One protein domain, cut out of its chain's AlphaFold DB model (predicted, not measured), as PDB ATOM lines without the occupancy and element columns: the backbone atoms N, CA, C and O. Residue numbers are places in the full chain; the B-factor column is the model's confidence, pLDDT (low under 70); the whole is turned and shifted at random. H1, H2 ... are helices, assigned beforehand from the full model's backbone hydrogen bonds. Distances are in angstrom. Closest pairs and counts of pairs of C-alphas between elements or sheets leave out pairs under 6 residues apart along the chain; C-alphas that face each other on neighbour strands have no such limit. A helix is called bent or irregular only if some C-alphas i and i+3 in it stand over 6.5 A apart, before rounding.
ATOM      1  N   SER A 496     -30.794 -12.891  22.394       61.69
ATOM      2  CA  SER A 496     -31.486 -14.149  22.091       61.69
ATOM      3  C   SER A 496     -31.468 -15.110  23.283       61.69
ATOM      4  O   SER A 496     -32.461 -15.791  23.547       61.69
ATOM      5  N   LYS A 497     -30.384 -15.122  24.072       68.62
ATOM      6  CA  LYS A 497     -30.389 -15.758  25.393       68.62
ATOM      7  C   LYS A 497     -31.334 -15.018  26.342       68.62
ATOM      8  O   LYS A 497     -32.186 -15.667  26.937       68.62
ATOM      9  N   PHE A 498     -31.239 -13.690  26.454       57.28
ATOM     10  CA  PHE A 498     -32.100 -12.886  27.333       57.28
ATOM     11  C   PHE A 498     -33.602 -13.227  27.186       57.28
ATOM     12  O   PHE A 498     -34.251 -13.571  28.172       57.28
ATOM     13  N   GLU A 499     -34.156 -13.198  25.973       59.97
ATOM     14  CA  GLU A 499     -35.595 -13.401  25.718       59.97
ATOM     15  C   GLU A 499     -36.104 -14.751  26.257       59.97
ATOM     16  O   GLU A 499     -37.078 -14.809  27.015       59.97
ATOM     17  N   ASN A 500     -35.370 -15.828  25.961       58.78
ATOM     18  CA  ASN A 500     -35.656 -17.183  26.441       58.78
ATOM     19  C   ASN A 500     -35.616 -17.300  27.975       58.78
ATOM     20  O   ASN A 500     -36.341 -18.105  28.566       58.78
ATOM     21  N   LEU A 501     -34.785 -16.493  28.640       53.69
ATOM     22  CA  LEU A 501     -34.645 -16.501  30.092       53.69
ATOM     23  C   LEU A 501     -35.687 -15.613  30.813       53.69
ATOM     24  O   LEU A 501     -35.896 -15.837  32.004       53.69
ATOM     25  N   PHE A 502     -36.376 -14.659  30.148       48.97
ATOM     26  CA  PHE A 502     -37.071 -13.545  30.848       48.97
ATOM     27  C   PHE A 502     -38.580 -13.259  30.587       48.97
ATOM     28  O   PHE A 502     -39.160 -12.442  31.310       48.97
ATOM     29  N   CYS A 503     -39.277 -13.996  29.709       54.91
ATOM     30  CA  CYS A 503     -40.724 -13.808  29.442       54.91
ATOM     31  C   CYS A 503     -41.682 -14.860  30.082       54.91
ATOM     32  O   CYS A 503     -41.718 -16.011  29.642       54.91
ATOM     33  N   SER A 504     -42.501 -14.490  31.088       52.06
ATOM     34  CA  SER A 504     -43.584 -15.341  31.651       52.06
ATOM     35  C   SER A 504     -44.643 -14.585  32.485       52.06
ATOM     36  O   SER A 504     -44.628 -13.362  32.568       52.06
ATOM     37  N   TYR A 505     -45.537 -15.330  33.154       42.66
ATOM     38  CA  TYR A 505     -46.636 -14.856  34.022       42.66
ATOM     39  C   TYR A 505     -46.311 -15.058  35.532       42.66
ATOM     40  O   TYR A 505     -45.272 -15.651  35.837       42.66
ATOM     41  N   LYS A 506     -47.107 -14.507  36.478       34.75
ATOM     42  CA  LYS A 506     -46.651 -14.210  37.869       34.75
ATOM     43  C   LYS A 506     -47.741 -14.231  38.975       34.75
ATOM     44  O   LYS A 506     -48.840 -13.747  38.726       34.75
ATOM     45  N   THR A 507     -47.375 -14.622  40.210       31.45
ATOM     46  CA  THR A 507     -48.099 -14.370  41.498       31.45
ATOM     47  C   THR A 507     -47.136 -14.415  42.723       31.45
ATOM     48  O   THR A 507     -45.945 -14.657  42.527       31.45
ATOM     49  N   GLU A 508     -47.578 -14.069  43.954       29.31
ATOM     50  CA  GLU A 508     -46.722 -13.563  45.077       29.31
ATOM     51  C   GLU A 508     -47.172 -13.976  46.528       29.31
ATOM     52  O   GLU A 508     -48.122 -14.739  46.649       29.31
ATOM     53  N   ILE A 646     -14.137   3.333  41.226       84.12
ATOM     54  CA  ILE A 646     -14.017   1.952  40.713       84.12
ATOM     55  C   ILE A 646     -14.714   1.753  39.337       84.12
ATOM     56  O   ILE A 646     -15.942   1.875  39.230       84.12
ATOM     57  N   PRO A 647     -13.975   1.378  38.267       81.69
ATOM     58  CA  PRO A 647     -14.525   1.236  36.914       81.69
ATOM     59  C   PRO A 647     -15.355  -0.042  36.709       81.69
ATOM     60  O   PRO A 647     -16.252  -0.059  35.859       81.69
ATOM     61  N   GLU A 648     -15.128  -1.095  37.498       87.12
ATOM     62  CA  GLU A 648     -15.971  -2.297  37.515       87.12
ATOM     63  C   GLU A 648     -17.422  -1.963  37.917       87.12
ATOM     64  O   GLU A 648     -18.367  -2.522  37.355       87.12
ATOM     65  N   LEU A 649     -17.620  -0.990  38.818       88.50
ATOM     66  CA  LEU A 649     -18.943  -0.526  39.246       88.50
ATOM     67  C   LEU A 649     -19.639   0.290  38.144       88.50
ATOM     68  O   LEU A 649     -20.816   0.056  37.860       88.50
ATOM     69  N   LYS A 650     -18.910   1.183  37.455       87.56
ATOM     70  CA  LYS A 650     -19.421   1.892  36.263       87.56
ATOM     71  C   LYS A 650     -19.857   0.902  35.175       87.56
ATOM     72  O   LYS A 650     -20.947   1.027  34.616       87.56
ATOM     73  N   SER A 651     -19.041  -0.120  34.926       86.25
ATOM     74  CA  SER A 651     -19.326  -1.179  33.950       86.25
ATOM     75  C   SER A 651     -20.563  -2.008  34.318       86.25
ATOM     76  O   SER A 651     -21.382  -2.303  33.448       86.25
ATOM     77  N   LEU A 652     -20.763  -2.313  35.607       91.00
ATOM     78  CA  LEU A 652     -21.978  -2.971  36.098       91.00
ATOM     79  C   LEU A 652     -23.237  -2.143  35.805       91.00
ATOM     80  O   LEU A 652     -24.173  -2.650  35.186       91.00
ATOM     81  N   PHE A 653     -23.264  -0.864  36.195       90.56
ATOM     82  CA  PHE A 653     -24.425  -0.006  35.929       90.56
ATOM     83  C   PHE A 653     -24.666   0.213  34.425       90.56
ATOM     84  O   PHE A 653     -25.823   0.291  34.011       90.56
ATOM     85  N   LYS A 654     -23.615   0.216  33.589       86.44
ATOM     86  CA  LYS A 654     -23.743   0.231  32.121       86.44
ATOM     87  C   LYS A 654     -24.456  -1.021  31.595       86.44
ATOM     88  O   LYS A 654     -25.391  -0.880  30.809       86.44
ATOM     89  N   ILE A 655     -24.061  -2.222  32.035       88.25
ATOM     90  CA  ILE A 655     -24.713  -3.491  31.645       88.25
ATOM     91  C   ILE A 655     -26.205  -3.456  32.007       88.25
ATOM     92  O   ILE A 655     -27.052  -3.750  31.162       88.25
ATOM     93  N   LEU A 656     -26.534  -3.020  33.226       90.69
ATOM     94  CA  LEU A 656     -27.920  -2.887  33.688       90.69
ATOM     95  C   LEU A 656     -28.713  -1.853  32.871       90.69
ATOM     96  O   LEU A 656     -29.853  -2.121  32.495       90.69
ATOM     97  N   LEU A 657     -28.117  -0.701  32.539       87.12
ATOM     98  CA  LEU A 657     -28.769   0.340  31.737       87.12
ATOM     99  C   LEU A 657     -29.073  -0.137  30.310       87.12
ATOM    100  O   LEU A 657     -30.143   0.165  29.786       87.12
ATOM    101  N   VAL A 658     -28.159  -0.874  29.671       84.44
ATOM    102  CA  VAL A 658     -28.402  -1.417  28.324       84.44
ATOM    103  C   VAL A 658     -29.512  -2.470  28.380       84.44
ATOM    104  O   VAL A 658     -30.509  -2.332  27.678       84.44
ATOM    105  N   ILE A 659     -29.406  -3.454  29.280       85.81
ATOM    106  CA  ILE A 659     -30.416  -4.512  29.448       85.81
ATOM    107  C   ILE A 659     -31.804  -3.926  29.748       85.81
ATOM    108  O   ILE A 659     -32.779  -4.283  29.092       85.81
ATOM    109  N   GLY A 660     -31.914  -2.998  30.702       83.69
ATOM    110  CA  GLY A 660     -33.196  -2.393  31.073       83.69
ATOM    111  C   GLY A 660     -33.811  -1.512  29.978       83.69
ATOM    112  O   GLY A 660     -35.035  -1.417  29.890       83.69
ATOM    113  N   ASN A 661     -32.995  -0.891  29.119       80.81
ATOM    114  CA  ASN A 661     -33.500  -0.141  27.967       80.81
ATOM    115  C   ASN A 661     -34.094  -1.076  26.911       80.81
ATOM    116  O   ASN A 661     -35.173  -0.813  26.384       80.81
ATOM    117  N   GLU A 662     -33.417  -2.185  26.639       79.25
ATOM    118  CA  GLU A 662     -33.871  -3.190  25.681       79.25
ATOM    119  C   GLU A 662     -35.199  -3.809  26.157       79.25
ATOM    120  O   GLU A 662     -36.180  -3.782  25.413       79.25
ATOM    121  N   ILE A 663     -35.281  -4.206  27.439       78.50
ATOM    122  CA  ILE A 663     -36.512  -4.673  28.113       78.50
ATOM    123  C   ILE A 663     -37.690  -3.716  27.919       78.50
ATOM    124  O   ILE A 663     -38.781  -4.147  27.555       78.50
ATOM    125  N   ASN A 664     -37.496  -2.435  28.242       70.94
ATOM    126  CA  ASN A 664     -38.607  -1.499  28.409       70.94
ATOM    127  C   ASN A 664     -38.995  -0.759  27.120       70.94
ATOM    128  O   ASN A 664     -40.110  -0.246  27.036       70.94
ATOM    129  N   PHE A 665     -38.099  -0.683  26.130       70.12
ATOM    130  CA  PHE A 665     -38.295   0.158  24.944       70.12
ATOM    131  C   PHE A 665     -38.210  -0.616  23.627       70.12
ATOM    132  O   PHE A 665     -39.050  -0.393  22.754       70.12
ATOM    133  N   ARG A 666     -37.275  -1.569  23.486       63.44
ATOM    134  CA  ARG A 666     -37.120  -2.339  22.241       63.44
ATOM    135  C   ARG A 666     -38.250  -3.350  22.057       63.44
ATOM    136  O   ARG A 666     -38.952  -3.282  21.054       63.44
ATOM    137  N   TYR A 667     -38.467  -4.239  23.027       59.72
ATOM    138  CA  TYR A 667     -39.522  -5.261  22.927       59.72
ATOM    139  C   TYR A 667     -40.951  -4.681  22.961       59.72
ATOM    140  O   TYR A 667     -41.760  -5.082  22.128       59.72
ATOM    141  N   PRO A 668     -41.284  -3.685  23.811       52.22
ATOM    142  CA  PRO A 668     -42.625  -3.091  23.843       52.22
ATOM    143  C   PRO A 668     -42.849  -1.985  22.790       52.22
ATOM    144  O   PRO A 668     -43.854  -1.283  22.844       52.22
ATOM    145  N   SER A 669     -41.918  -1.794  21.844       50.97
ATOM    146  CA  SER A 669     -42.004  -0.805  20.750       50.97
ATOM    147  C   SER A 669     -42.148   0.675  21.172       50.97
ATOM    148  O   SER A 669     -42.631   1.510  20.398       50.97
ATOM    149  N   PHE A 670     -41.690   1.050  22.372       53.62
ATOM    150  CA  PHE A 670     -41.691   2.442  22.843       53.62
ATOM    151  C   PHE A 670     -40.417   3.191  22.418       53.62
ATOM    152  O   PHE A 670     -39.299   2.745  22.642       53.62
ATOM    153  N   LYS A 671     -40.567   4.385  21.833       52.28
ATOM    154  CA  LYS A 671     -39.491   5.067  21.078       52.28
ATOM    155  C   LYS A 671     -38.423   5.820  21.896       52.28
ATOM    156  O   LYS A 671     -37.563   6.451  21.288       52.28
ATOM    157  N   ASN A 672     -38.466   5.793  23.229       59.59
ATOM    158  CA  ASN A 672     -37.636   6.658  24.082       59.59
ATOM    159  C   ASN A 672     -36.775   5.845  25.065       59.59
ATOM    160  O   ASN A 672     -37.212   5.586  26.185       59.59
ATOM    161  N   THR A 673     -35.542   5.506  24.684       68.88
ATOM    162  CA  THR A 673     -34.535   5.001  25.630       68.88
ATOM    163  C   THR A 673     -34.195   6.049  26.694       68.88
ATOM    164  O   THR A 673     -34.232   7.254  26.434       68.88
ATOM    165  N   ILE A 674     -33.846   5.598  27.901       76.88
ATOM    166  CA  ILE A 674     -33.394   6.466  28.995       76.88
ATOM    167  C   ILE A 674     -31.877   6.367  29.173       76.88
ATOM    168  O   ILE A 674     -31.276   5.313  28.973       76.88
ATOM    169  N   SER A 675     -31.256   7.470  29.576       75.50
ATOM    170  CA  SER A 675     -29.803   7.591  29.746       75.50
ATOM    171  C   SER A 675     -29.299   7.284  31.164       75.50
ATOM    172  O   SER A 675     -28.094   7.212  31.366       75.50
ATOM    173  N   GLY A 676     -30.187   7.061  32.137       80.38
ATOM    174  CA  GLY A 676     -29.832   6.677  33.507       80.38
ATOM    175  C   GLY A 676     -31.069   6.365  34.353       80.38
ATOM    176  O   GLY A 676     -32.149   6.900  34.086       80.38
ATOM    177  N   PHE A 677     -30.918   5.509  35.365       83.12
ATOM    178  CA  PHE A 677     -32.019   4.999  36.193       83.12
ATOM    179  C   PHE A 677     -31.810   5.250  37.694       83.12
ATOM    180  O   PHE A 677     -30.683   5.247  38.181       83.12
ATOM    181  N   ASP A 678     -32.912   5.444  38.422       81.94
ATOM    182  CA  ASP A 678     -32.940   5.570  39.884       81.94
ATOM    183  C   ASP A 678     -32.579   4.237  40.566       81.94
ATOM    184  O   ASP A 678     -33.029   3.167  40.147       81.94
ATOM    185  N   LEU A 679     -31.763   4.300  41.620       84.19
ATOM    186  CA  LEU A 679     -31.041   3.160  42.195       84.19
ATOM    187  C   LEU A 679     -31.966   2.090  42.807       84.19
ATOM    188  O   LEU A 679     -31.615   0.910  42.828       84.19
ATOM    189  N   ASP A 680     -33.191   2.471  43.181       79.94
ATOM    190  CA  ASP A 680     -34.292   1.578  43.575       79.94
ATOM    191  C   ASP A 680     -34.535   0.460  42.530       79.94
ATOM    192  O   ASP A 680     -34.936  -0.658  42.865       79.94
ATOM    193  N   ALA A 681     -34.246   0.727  41.248       82.56
ATOM    194  CA  ALA A 681     -34.391  -0.232  40.153       82.56
ATOM    195  C   ALA A 681     -33.507  -1.481  40.300       82.56
ATOM    196  O   ALA A 681     -33.832  -2.514  39.712       82.56
ATOM    197  N   LEU A 682     -32.438  -1.444  41.108       86.12
ATOM    198  CA  LEU A 682     -31.633  -2.630  41.418       86.12
ATOM    199  C   LEU A 682     -32.499  -3.772  41.983       86.12
ATOM    200  O   LEU A 682     -32.304  -4.927  41.607       86.12
ATOM    201  N   GLN A 683     -33.517  -3.466  42.797       82.50
ATOM    202  CA  GLN A 683     -34.463  -4.466  43.316       82.50
ATOM    203  C   GLN A 683     -35.321  -5.105  42.207       82.50
ATOM    204  O   GLN A 683     -35.719  -6.269  42.305       82.50
ATOM    205  N   LEU A 684     -35.584  -4.375  41.120       80.50
ATOM    206  CA  LEU A 684     -36.290  -4.904  39.955       80.50
ATOM    207  C   LEU A 684     -35.391  -5.903  39.213       80.50
ATOM    208  O   LEU A 684     -35.815  -7.032  38.992       80.50
ATOM    209  N   PHE A 685     -34.124  -5.562  38.950       82.75
ATOM    210  CA  PHE A 685     -33.146  -6.498  38.368       82.75
ATOM    211  C   PHE A 685     -32.935  -7.769  39.221       82.75
ATOM    212  O   PHE A 685     -32.739  -8.848  38.662       82.75
ATOM    213  N   GLN A 686     -33.023  -7.673  40.555       82.38
ATOM    214  CA  GLN A 686     -32.971  -8.832  41.466       82.38
ATOM    215  C   GLN A 686     -34.185  -9.768  41.338       82.38
ATOM    216  O   GLN A 686     -34.046 -10.989  41.411       82.38
ATOM    217  N   THR A 687     -35.385  -9.202  41.176       78.88
ATOM    218  CA  THR A 687     -36.674  -9.926  41.219       78.88
ATOM    219  C   THR A 687     -37.239 -10.278  39.838       78.88
ATOM    220  O   THR A 687     -38.320 -10.867  39.724       78.88
ATOM    221  N   TYR A 688     -36.520  -9.924  38.774       79.25
ATOM    222  CA  TYR A 688     -36.909 -10.152  37.390       79.25
ATOM    223  C   TYR A 688     -36.367 -11.501  36.881       79.25
ATOM    224  O   TYR A 688     -35.169 -11.795  36.920       79.25
ATOM    225  N   ALA A 689     -37.299 -12.354  36.460       75.25
ATOM    226  CA  ALA A 689     -37.111 -13.767  36.148       75.25
ATOM    227  C   ALA A 689     -38.270 -14.268  35.262       75.25
ATOM    228  O   ALA A 689     -39.336 -13.644  35.249       75.25
ATOM    229  N   ASN A 690     -38.084 -15.409  34.594       66.56
ATOM    230  CA  ASN A 690     -39.142 -16.193  33.933       66.56
ATOM    231  C   ASN A 690     -38.883 -17.683  34.130       66.56
ATOM    232  O   ASN A 690     -37.755 -18.127  33.925       66.56
ATOM    233  N   LYS A 691     -39.950 -18.419  34.472       56.44
ATOM    234  CA  LYS A 691     -40.045 -19.886  34.629       56.44
ATOM    235  C   LYS A 691     -38.856 -20.517  35.370       56.44
ATOM    236  O   LYS A 691     -38.980 -20.786  36.558       56.44
ATOM    237  N   ASN A 692     -37.714 -20.689  34.704       61.28
ATOM    238  CA  ASN A 692     -36.527 -21.365  35.232       61.28
ATOM    239  C   ASN A 692     -35.315 -20.436  35.502       61.28
ATOM    240  O   ASN A 692     -34.341 -20.889  36.096       61.28
ATOM    241  N   ASN A 693     -35.330 -19.161  35.085       69.75
ATOM    242  CA  ASN A 693     -34.116 -18.334  34.962       69.75
ATOM    243  C   ASN A 693     -34.247 -16.928  35.588       69.75
ATOM    244  O   ASN A 693     -35.319 -16.325  35.558       69.75
ATOM    245  N   LYS A 694     -33.147 -16.384  36.141       83.50
ATOM    246  CA  LYS A 694     -33.091 -15.089  36.867       83.50
ATOM    247  C   LYS A 694     -32.129 -14.098  36.202       83.50
ATOM    248  O   LYS A 694     -31.040 -14.495  35.793       83.50
ATOM    249  N   LEU A 695     -32.483 -12.810  36.143       83.94
ATOM    250  CA  LEU A 695     -31.707 -11.820  35.378       83.94
ATOM    251  C   LEU A 695     -30.300 -11.591  35.923       83.94
ATOM    252  O   LEU A 695     -29.357 -11.468  35.149       83.94
ATOM    253  N   LEU A 696     -30.131 -11.670  37.240       87.31
ATOM    254  CA  LEU A 696     -28.815 -11.656  37.874       87.31
ATOM    255  C   LEU A 696     -27.853 -12.742  37.336       87.31
ATOM    256  O   LEU A 696     -26.649 -12.512  37.320       87.31
ATOM    257  N   VAL A 697     -28.348 -13.894  36.855       85.31
ATOM    258  CA  VAL A 697     -27.506 -14.958  36.262       85.31
ATOM    259  C   VAL A 697     -26.959 -14.514  34.909       85.31
ATOM    260  O   VAL A 697     -25.761 -14.615  34.657       85.31
ATOM    261  N   PHE A 698     -27.821 -13.960  34.055       84.00
ATOM    262  CA  PHE A 698     -27.431 -13.425  32.750       84.00
ATOM    263  C   PHE A 698     -26.527 -12.186  32.881       84.00
ATOM    264  O   PHE A 698     -25.539 -12.052  32.160       84.00
ATOM    265  N   VAL A 699     -26.813 -11.315  33.852       88.44
ATOM    266  CA  VAL A 699     -25.955 -10.181  34.225       88.44
ATOM    267  C   VAL A 699     -24.579 -10.675  34.689       88.44
ATOM    268  O   VAL A 699     -23.576 -10.149  34.215       88.44
ATOM    269  N   LYS A 700     -24.498 -11.717  35.534       87.44
ATOM    270  CA  LYS A 700     -23.218 -12.304  35.973       87.44
ATOM    271  C   LYS A 700     -22.431 -12.939  34.823       87.44
ATOM    272  O   LYS A 700     -21.251 -12.647  34.687       87.44
ATOM    273  N   ASP A 701     -23.080 -13.731  33.970       85.50
ATOM    274  CA  ASP A 701     -22.490 -14.292  32.742       85.50
ATOM    275  C   ASP A 701     -21.903 -13.179  31.847       85.50
ATOM    276  O   ASP A 701     -20.751 -13.247  31.417       85.50
ATOM    277  N   THR A 702     -22.649 -12.086  31.661       86.88
ATOM    278  CA  THR A 702     -22.197 -10.903  30.908       86.88
ATOM    279  C   THR A 702     -21.005 -10.206  31.578       86.88
ATOM    280  O   THR A 702     -20.062  -9.821  30.892       86.88
ATOM    281  N   LEU A 703     -20.995 -10.065  32.908       86.31
ATOM    282  CA  LEU A 703     -19.875  -9.473  33.656       86.31
ATOM    283  C   LEU A 703     -18.602 -10.322  33.537       86.31
ATOM    284  O   LEU A 703     -17.543  -9.788  33.206       86.31
ATOM    285  N   CYS A 704     -18.712 -11.643  33.703       86.25
ATOM    286  CA  CYS A 704     -17.598 -12.575  33.533       86.25
ATOM    287  C   CYS A 704     -17.035 -12.544  32.101       86.25
ATOM    288  O   CYS A 704     -15.822 -12.470  31.930       86.25
ATOM    289  N   LYS A 705     -17.897 -12.498  31.074       86.44
ATOM    290  CA  LYS A 705     -17.493 -12.353  29.659       86.44
ATOM    291  C   LYS A 705     -16.781 -11.034  29.337       86.44
ATOM    292  O   LYS A 705     -16.033 -10.976  28.368       86.44
ATOM    293  N   ASN A 706     -16.990  -9.995  30.144       84.62
ATOM    294  CA  ASN A 706     -16.294  -8.710  30.042       84.62
ATOM    295  C   ASN A 706     -15.142  -8.587  31.074       84.62
ATOM    296  O   ASN A 706     -14.694  -7.483  31.364       84.62
ATOM    297  N   ASN A 707     -14.646  -9.714  31.612       83.94
ATOM    298  CA  ASN A 707     -13.535  -9.820  32.575       83.94
ATOM    299  C   ASN A 707     -13.748  -9.104  33.930       83.94
ATOM    300  O   ASN A 707     -12.784  -8.796  34.631       83.94
ATOM    301  N   ILE A 708     -14.997  -8.861  34.340       86.50
ATOM    302  CA  ILE A 708     -15.325  -8.175  35.600       86.50
ATOM    303  C   ILE A 708     -15.580  -9.204  36.711       86.50
ATOM    304  O   ILE A 708     -16.606  -9.888  36.726       86.50
ATOM    305  N   SER A 709     -14.658  -9.298  37.675       85.88
ATOM    306  CA  SER A 709     -14.822 -10.162  38.853       85.88
ATOM    307  C   SER A 709     -15.696  -9.502  39.922       85.88
ATOM    308  O   SER A 709     -15.316  -8.508  40.542       85.88
ATOM    309  N   ILE A 710     -16.858 -10.105  40.183       84.25
ATOM    310  CA  ILE A 710     -17.785  -9.688  41.252       84.25
ATOM    311  C   ILE A 710     -17.198  -9.947  42.642       84.25
ATOM    312  O   ILE A 710     -17.525  -9.247  43.595       84.25
ATOM    313  N   GLU A 711     -16.318 -10.939  42.757       83.19
ATOM    314  CA  GLU A 711     -15.668 -11.290  44.020       83.19
ATOM    315  C   GLU A 711     -14.653 -10.217  44.404       83.19
ATOM    316  O   GLU A 711     -14.713  -9.706  45.519       83.19
ATOM    317  N   LYS A 712     -13.837  -9.777  43.433       82.69
ATOM    318  CA  LYS A 712     -12.943  -8.622  43.576       82.69
ATOM    319  C   LYS A 712     -13.730  -7.334  43.862       82.69
ATOM    320  O   LYS A 712     -13.465  -6.643  44.837       82.69
ATOM    321  N   LEU A 713     -14.767  -7.037  43.074       83.31
ATOM    322  CA  LEU A 713     -15.609  -5.850  43.290       83.31
ATOM    323  C   LEU A 713     -16.230  -5.811  44.705       83.31
ATOM    324  O   LEU A 713     -16.458  -4.731  45.245       83.31
ATOM    325  N   ARG A 714     -16.483  -6.977  45.316       84.31
ATOM    326  CA  ARG A 714     -17.022  -7.111  46.675       84.31
ATOM    327  C   ARG A 714     -15.948  -7.180  47.773       84.31
ATOM    328  O   ARG A 714     -16.263  -6.822  48.903       84.31
ATOM    329  N   SER A 715     -14.712  -7.601  47.486       80.19
ATOM    330  CA  SER A 715     -13.588  -7.453  48.428       80.19
ATOM    331  C   SER A 715     -13.131  -6.003  48.540       80.19
ATOM    332  O   SER A 715     -12.824  -5.531  49.633       80.19
ATOM    333  N   ASP A 716     -13.128  -5.294  47.412       79.19
ATOM    334  CA  ASP A 716     -12.596  -3.937  47.303       79.19
ATOM    335  C   ASP A 716     -13.587  -2.897  47.870       79.19
ATOM    336  O   ASP A 716     -13.181  -1.843  48.359       79.19
ATOM    337  N   LEU A 717     -14.890  -3.212  47.873       83.12
ATOM    338  CA  LEU A 717     -15.955  -2.397  48.463       83.12
ATOM    339  C   LEU A 717     -16.542  -3.045  49.728       83.12
ATOM    340  O   LEU A 717     -17.491  -3.829  49.656       83.12
ATOM    341  N   ASN A 718     -16.066  -2.641  50.914       82.50
ATOM    342  CA  ASN A 718     -16.665  -3.037  52.198       82.50
ATOM    343  C   ASN A 718     -17.982  -2.279  52.485       82.50
ATOM    344  O   ASN A 718     -18.096  -1.494  53.428       82.50
ATOM    345  N   LEU A 719     -19.002  -2.503  51.654       85.19
ATOM    346  CA  LEU A 719     -20.286  -1.798  51.735       85.19
ATOM    347  C   LEU A 719     -21.042  -2.068  53.043       85.19
ATOM    348  O   LEU A 719     -21.800  -1.211  53.494       85.19
TER     349      LEU A 719
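AT A GLANCE: This is residues 496 to 508 and 646 to 719 of the 818 residues of a protein of Enterocytozoon bieneusi (strain H348) (UniProt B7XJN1). A long helix, H2, has H4 crossing over one side of it, while the unnamed stretch 667 to 678 folds back past its opposite side. H3 stands beside these two, steeply turned to both, and the short helices H1 and H5 lie toward opposite ends of the assembly. The printed part has 87 residues with five named helices, H1 to H5 in chain order, and no named strand; the class is all helix. The whole is compact, with a radius of gyration of the C-alphas of 13.9 A, and rounded, spanning 38 by 30 by 26 A.

IN THESE COORDINATES: The longest helix, H2, is residues 647 to 666, 27.2 A from its first C-alpha at (-14.525, 1.236, 36.914) to its last at (-37.120, -2.339, 22.241). It is neither bent nor irregular, but only just: C-alphas 663 and 666 are 6.3 A apart. H4 is residues 695 to 705, 15.3 A long. H3, residues 679 to 687, is 14.3 A long and neither bent nor irregular, but only just, with C-alphas 680 and 683 6.1 A apart. H1 is residues 496 to 502, 10.4 A long, beginning at C-alpha 496 (-31.486, -14.149, 22.091). H5 is residues 710 to 716, 9.8 A long, ending at C-alpha 716 (-12.596, -3.937, 47.303).

HOW THE PARTS SIT: H2 touches H4 with residues 652 to 656 alone, at a steep tilt of 51 degrees, opposite ways; their closest C-alphas, Leu 652 and Leu 703, are 7.3 A apart. H4 is the hub, touching H1, H2 and H3. H3 touches H4 about perpendicular, at 78 degrees, closest at the C-alphas of Gln 686 and Leu 696, 6.2 A apart. H2 and H3 are close but not clearly touching, with the C-alphas of Leu 656 and Phe 685 closest at 7.9 A. H1 and H4 only just touch, with 3 pairs of C-alphas within 8 A, the closest Phe 498 and Phe 698 at 7.2 A; they run opposite ways at a shallow tilt of 31 degrees. H1 and H2 are near each other. H5 is close but not clearly touching to H2, where the C-alphas of Glu 648 and Leu 713 are closest at 6.8 A. H1 and H3, H1 and H5, and H3 and H5 are apart. Residues 689 to 690 pair with residues 693 to 694, antiparallel. Every O i to N i+4 pair is within hydrogen-bond range in H2, H4 and H5, against 2 of 3 in H1 and 3 of 5 in H3.

THE WHOLE: The two C-alphas farthest apart, those of Ser 669 and Asn 718, are 40.4 A apart. Residues 509 to 645 are not printed, and C-alphas 508 and 646 are 36.5 A apart across this cut. The link from H2 to H3 is long, 12 residues; H3 to H4 is short and H4 to H5 tight. The mean pLDDT of the printed part is 75.2, and 25 residues are under 70: 496 to 508, 666 to 673 and 690 to 693.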